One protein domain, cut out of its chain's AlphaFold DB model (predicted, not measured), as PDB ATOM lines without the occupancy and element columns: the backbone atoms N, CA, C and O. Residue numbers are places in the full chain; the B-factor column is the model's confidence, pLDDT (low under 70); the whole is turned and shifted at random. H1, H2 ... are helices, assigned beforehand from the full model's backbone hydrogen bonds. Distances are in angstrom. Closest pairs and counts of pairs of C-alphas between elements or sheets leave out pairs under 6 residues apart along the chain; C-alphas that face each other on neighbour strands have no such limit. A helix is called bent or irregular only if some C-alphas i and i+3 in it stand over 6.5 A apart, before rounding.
ATOM      1  N   THR A  20     -19.762   2.435  46.945       91.31
ATOM      2  CA  THR A  20     -19.350   3.135  48.179       91.31
ATOM      3  C   THR A  20     -18.187   4.112  47.926       91.31
ATOM      4  O   THR A  20     -18.193   5.257  48.392       91.31
ATOM      5  N   LEU A  21     -17.189   3.699  47.139       85.19
ATOM      6  CA  LEU A  21     -16.061   4.544  46.735       85.19
ATOM      7  C   LEU A  21     -16.501   5.672  45.790       85.19
ATOM      8  O   LEU A  21     -16.066   6.811  45.943       85.19
ATOM      9  N   ALA A  22     -17.404   5.394  44.849       83.12
ATOM     10  CA  ALA A  22     -17.969   6.399  43.957       83.12
ATOM     11  C   ALA A  22     -18.768   7.453  44.738       83.12
ATOM     12  O   ALA A  22     -18.577   8.646  44.509       83.12
ATOM     13  N   GLN A  23     -19.596   7.038  45.705       89.56
ATOM     14  CA  GLN A  23     -20.345   7.954  46.564       89.56
ATOM     15  C   GLN A  23     -19.407   8.858  47.377       89.56
ATOM     16  O   GLN A  23     -19.531  10.079  47.311       89.56
ATOM     17  N   THR A  24     -18.414   8.296  48.075       91.38
ATOM     18  CA  THR A  24     -17.463   9.092  48.881       91.38
ATOM     19  C   THR A  24     -16.621  10.056  48.027       91.38
ATOM     20  O   THR A  24     -16.332  11.180  48.450       91.38
ATOM     21  N   LEU A  25     -16.278   9.682  46.788       89.94
ATOM     22  CA  LEU A  25     -15.644  10.585  45.818       89.94
ATOM     23  C   LEU A  25     -16.599  11.673  45.299       89.94
ATOM     24  O   LEU A  25     -16.157  12.794  45.052       89.94
ATOM     25  N   LEU A  26     -17.892  11.385  45.150       89.62
ATOM     26  CA  LEU A  26     -18.910  12.368  44.767       89.62
ATOM     27  C   LEU A  26     -19.330  13.285  45.926       89.62
ATOM     28  O   LEU A  26     -19.813  14.387  45.675       89.62
ATOM     29  N   GLU A  27     -19.122  12.902  47.181       91.88
ATOM     30  CA  GLU A  27     -19.329  13.780  48.343       91.88
ATOM     31  C   GLU A  27     -18.205  14.822  48.494       91.88
ATOM     32  O   GLU A  27     -18.433  15.906  49.026       91.88
ATOM     33  N   SER A  28     -17.003  14.554  47.963       93.75
ATOM     34  CA  SER A  28     -15.867  15.483  48.000       93.75
ATOM     35  C   SER A  28     -15.713  16.306  46.713       93.75
ATOM     36  O   SER A  28     -15.568  15.750  45.624       93.75
ATOM     37  N   ASP A  29     -15.577  17.633  46.824       89.12
ATOM     38  CA  ASP A  29     -15.267  18.519  45.684       89.12
ATOM     39  C   ASP A  29     -14.012  18.088  44.908       89.12
ATOM     40  O   ASP A  29     -13.945  18.178  43.677       89.12
ATOM     41  N   ARG A  30     -12.999  17.579  45.623       89.12
ATOM     42  CA  ARG A  30     -11.766  17.069  45.010       89.12
ATOM     43  C   ARG A  30     -12.022  15.781  44.228       89.12
ATOM     44  O   ARG A  30     -11.434  15.611  43.161       89.12
ATOM     45  N   GLY A  31     -12.893  14.908  44.732       89.62
ATOM     46  CA  GLY A  31     -13.285  13.672  44.059       89.62
ATOM     47  C   GLY A  31     -14.130  13.943  42.812       89.62
ATOM     48  O   GLY A  31     -13.795  13.428  41.749       89.62
ATOM     49  N   ARG A  32     -15.101  14.868  42.867       90.12
ATOM     50  CA  ARG A  32     -15.849  15.344  41.680       90.12
ATOM     51  C   ARG A  32     -14.923  15.850  40.572       90.12
ATOM     52  O   ARG A  32     -15.055  15.446  39.417       90.12
ATOM     53  N   ARG A  33     -13.953  16.710  40.912       89.44
ATOM     54  CA  ARG A  33     -12.981  17.238  39.935       89.44
ATOM     55  C   ARG A  33     -12.047  16.153  39.394       89.44
ATOM     56  O   ARG A  33     -11.720  16.190  38.210       89.44
ATOM     57  N   PHE A  34     -11.648  15.190  40.226       90.62
ATOM     58  CA  PHE A  34     -10.873  14.030  39.787       90.62
ATOM     59  C   PHE A  34     -11.666  13.151  38.814       90.62
ATOM     60  O   PHE A  34     -11.157  12.862  37.737       90.62
ATOM     61  N   LEU A  35     -12.914  12.792  39.133       87.81
ATOM     62  CA  LEU A  35     -13.783  11.988  38.266       87.81
ATOM     63  C   LEU A  35     -14.048  12.685  36.923       87.81
ATOM     64  O   LEU A  35     -13.963  12.044  35.877       87.81
ATOM     65  N   GLY A  36     -14.276  14.003  36.926       85.25
ATOM     66  CA  GLY A  36     -14.418  14.791  35.699       85.25
ATOM     67  C   GLY A  36     -13.180  14.735  34.794       85.25
ATOM     68  O   GLY A  36     -13.305  14.501  33.594       85.25
ATOM     69  N   GLU A  37     -11.975  14.888  35.355       83.75
ATOM     70  CA  GLU A  37     -10.720  14.745  34.600       83.75
ATOM     71  C   GLU A  37     -10.417  13.289  34.209       83.75
ATOM     72  O   GLU A  37      -9.913  13.046  33.114       83.75
ATOM     73  N   TYR A  38     -10.759  12.311  35.049       83.69
ATOM     74  CA  TYR A  38     -10.585  10.886  34.763       83.69
ATOM     75  C   TYR A  38     -11.453  10.454  33.578       83.69
ATOM     76  O   TYR A  38     -10.941   9.862  32.630       83.69
ATOM     77  N   LEU A  39     -12.738  10.823  33.570       81.81
ATOM     78  CA  LEU A  39     -13.633  10.602  32.431       81.81
ATOM     79  C   LEU A  39     -13.169  11.371  31.189       81.81
ATOM     80  O   LEU A  39     -13.303  10.876  30.076       81.81
ATOM     81  N   ARG A  40     -12.596  12.571  31.341       78.25
ATOM     82  CA  ARG A  40     -12.056  13.338  30.207       78.25
ATOM     83  C   ARG A  40     -10.861  12.653  29.546       78.25
ATOM     84  O   ARG A  40     -10.755  12.696  28.326       78.25
ATOM     85  N   ARG A  41      -9.977  12.039  30.340       81.88
ATOM     86  CA  ARG A  41      -8.744  11.379  29.872       81.88
ATOM     87  C   ARG A  41      -8.968   9.948  29.383       81.88
ATOM     88  O   ARG A  41      -8.259   9.523  28.481       81.88
ATOM     89  N   ASN A  42      -9.951   9.238  29.939       79.75
ATOM     90  CA  ASN A  42     -10.263   7.844  29.596       79.75
ATOM     91  C   ASN A  42     -11.469   7.691  28.645       79.75
ATOM     92  O   ASN A  42     -11.982   6.589  28.474       79.75
ATOM     93  N   LYS A  43     -11.937   8.773  28.008       79.88
ATOM     94  CA  LYS A  43     -12.943   8.696  26.936       79.88
ATOM     95  C   LYS A  43     -12.356   7.992  25.712       79.88
ATOM     96  O   LYS A  43     -11.530   8.577  25.011       79.88
ATOM     97  N   THR A  44     -12.823   6.775  25.434       81.88
ATOM     98  CA  THR A  44     -12.485   6.050  24.200       81.88
ATOM     99  C   THR A  44     -12.981   6.817  22.964       81.88
ATOM    100  O   THR A  44     -13.969   7.555  23.063       81.88
ATOM    101  N   PRO A  45     -12.326   6.672  21.794       77.81
ATOM    102  CA  PRO A  45     -12.784   7.305  20.555       77.81
ATOM    103  C   PRO A  45     -14.212   6.878  20.182       77.81
ATOM    104  O   PRO A  45     -15.021   7.727  19.827       77.81
ATOM    105  N   GLU A  46     -14.557   5.606  20.395       77.62
ATOM    106  CA  GLU A  46     -15.902   5.039  20.198       77.62
ATOM    107  C   GLU A  46     -16.970   5.791  21.014       77.62
ATOM    108  O   GLU A  46     -18.037   6.132  20.507       77.62
ATOM    109  N   THR A  47     -16.667   6.146  22.271       82.69
ATOM    110  CA  THR A  47     -17.581   6.942  23.111       82.69
ATOM    111  C   THR A  47     -17.797   8.347  22.537       82.69
ATOM    112  O   THR A  47     -18.881   8.915  22.664       82.69
ATOM    113  N   GLN A  48     -16.777   8.937  21.903       83.25
ATOM    114  CA  GLN A  48     -16.906  10.245  21.253       83.25
ATOM    115  C   GLN A  48     -17.719  10.151  19.958       83.25
ATOM    116  O   GLN A  48     -18.537  11.032  19.695       83.25
ATOM    117  N   GLU A  49     -17.541   9.074  19.193       87.50
ATOM    118  CA  GLU A  49     -18.313   8.790  17.985       87.50
ATOM    119  C   GLU A  49     -19.805   8.632  18.308       87.50
ATOM    120  O   GLU A  49     -20.619   9.357  17.734       87.50
ATOM    121  N   ILE A  50     -20.156   7.823  19.316       88.06
ATOM    122  CA  ILE A  50     -21.538   7.653  19.801       88.06
ATOM    123  C   ILE A  50     -22.138   8.992  20.256       88.06
ATOM    124  O   ILE A  50     -23.237   9.347  19.836       88.06
ATOM    125  N   LEU A  51     -21.417   9.786  21.056       86.94
ATOM    126  CA  LEU A  51     -21.892  11.114  21.473       86.94
ATOM    127  C   LEU A  51     -22.059  12.083  20.290       86.94
ATOM    128  O   LEU A  51     -22.931  12.951  20.329       86.94
ATOM    129  N   SER A  52     -21.251  11.951  19.234       89.25
ATOM    130  CA  SER A  52     -21.405  12.742  18.010       89.25
ATOM    131  C   SER A  52     -22.607  12.289  17.174       89.25
ATOM    132  O   SER A  52     -23.309  13.134  16.620       89.25
ATOM    133  N   ALA A  53     -22.890  10.983  17.134       90.19
ATOM    134  CA  ALA A  53     -24.058  10.413  16.474       90.19
ATOM    135  C   ALA A  53     -25.354  10.818  17.192       90.19
ATOM    136  O   ALA A  53     -26.284  11.274  16.535       90.19
ATOM    137  N   ILE A  54     -25.379  10.769  18.531       90.25
ATOM    138  CA  ILE A  54     -26.509  11.249  19.344       90.25
ATOM    139  C   ILE A  54     -26.774  12.735  19.078       90.25
ATOM    140  O   ILE A  54     -27.910  13.094  18.811       90.25
ATOM    141  N   LYS A  55     -25.744  13.592  19.051       89.50
ATOM    142  CA  LYS A  55     -25.913  15.024  18.732       89.50
ATOM    143  C   LYS A  55     -26.387  15.292  17.303       89.50
ATOM    144  O   LYS A  55     -27.078  16.277  17.060       89.50
ATOM    145  N   ARG A  56     -25.999  14.450  16.341       87.25
ATOM    146  CA  ARG A  56     -26.530  14.520  14.972       87.25
ATOM    147  C   ARG A  56     -27.998  14.114  14.946       87.25
ATOM    148  O   ARG A  56     -28.773  14.827  14.328       87.25
ATOM    149  N   LEU A  57     -28.367  13.043  15.654       84.50
ATOM    150  CA  LEU A  57     -29.746  12.574  15.766       84.50
ATOM    151  C   LEU A  57     -30.642  13.604  16.470       84.50
ATOM    152  O   LEU A  57     -31.697  13.935  15.951       84.50
ATOM    153  N   GLU A  58     -30.192  14.156  17.598       87.38
ATOM    154  CA  GLU A  58     -30.818  15.271  18.322       87.38
ATOM    155  C   GLU A  58     -31.075  16.452  17.380       87.38
ATOM    156  O   GLU A  58     -32.199  16.943  17.297       87.38
ATOM    157  N   LYS A  59     -30.061  16.844  16.595       84.00
ATOM    158  CA  LYS A  59     -30.206  17.898  15.592       84.00
ATOM    159  C   LYS A  59     -31.201  17.521  14.487       84.00
ATOM    160  O   LYS A  59     -32.026  18.354  14.158       84.00
ATOM    161  N   THR A  60     -31.168  16.312  13.925       79.81
ATOM    162  CA  THR A  60     -32.110  15.919  12.856       79.81
ATOM    163  C   THR A  60     -33.543  15.737  13.352       79.81
ATOM    164  O   THR A  60     -34.466  16.043  12.616       79.81
ATOM    165  N   VAL A  61     -33.742  15.282  14.593       78.81
ATOM    166  CA  VAL A  61     -35.074  15.126  15.201       78.81
ATOM    167  C   VAL A  61     -35.648  16.493  15.581       78.81
ATOM    168  O   VAL A  61     -36.797  16.776  15.255       78.81
ATOM    169  N   GLY A  62     -34.838  17.379  16.173       70.62
ATOM    170  CA  GLY A  62     -35.210  18.779  16.421       70.62
ATOM    171  C   GLY A  62     -35.289  19.653  15.159       70.62
ATOM    172  O   GLY A  62     -35.773  20.775  15.233       70.62
ATOM    173  N   GLN A  63     -34.828  19.147  14.011       66.00
ATOM    174  CA  GLN A  63     -35.007  19.725  12.674       66.00
ATOM    175  C   GLN A  63     -35.921  18.856  11.799       66.00
ATOM    176  O   GLN A  63     -35.787  18.870  10.574       66.00
ATOM    177  N   SER A  64     -36.842  18.096  12.407       51.66
ATOM    178  CA  SER A  64     -37.971  17.544  11.652       51.66
ATOM    179  C   SER A  64     -38.617  18.715  10.909       51.66
ATOM    180  O   SER A  64     -38.882  19.732  11.557       51.66
TER     181      SER A  64
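What this domain is: This is residues 20 to 64 of the 413 residues of the protein "Chemotaxis protein CheZ" of Roseibium sp. TrichSKD4 (UniProt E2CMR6). Three helices follow one another as an open, bent chain: the longest, H3, makes one arm of a wide V, H2 makes the other, and residues 42 to 44 join them at the bend. Short H1 turns off at the far end of H2 and makes a corner with it, while H3 stands free. The 45 printed residues hold three named helices in the order H1, H2, H3 and no named strand; the class is all helix. The whole is extended, with a radius of gyration of the C-alphas of 15.3 A and spans of 43 by 21 by 16 A.

How they stand to each other: Begin at H3, residues 45 to 62, which touches no helix. H2, residues 29 to 41, is apart from it. Go back to H1, residues 20 to 27, which is apart from H3 too. H1 and H2 touch only at the corner by their link, H2 with residues 31 to 35 alone; their closest C-alphas, those of Leu 25 and Gly 31, are 4.3 A apart. Their lines are only just about perpendicular, at 71 degrees. In H1, H2 and H3, every O i to N i+4 pair is within hydrogen-bond range.

Where its parts are: Find C-alpha 45 at (-12.784, 7.305, 20.555); from there H3 runs 25.5 A to C-alpha 62 at (-35.210, 18.779, 16.421). H2 runs 18.5 A from Asp 29 to Arg 41. H1 begins at C-alpha 20, at (-19.350, 3.135, 48.179), and ends at Glu 27.

The domain as a whole: The two C-alphas farthest apart, those of Thr 20 and Ser 64, are 43.5 A apart. Residues 36 to 64 stand free. The printed part has no cut, and both links are tight. The mean pLDDT of the printed part is 84.5; look at residues 63 to 64 for the values under 70.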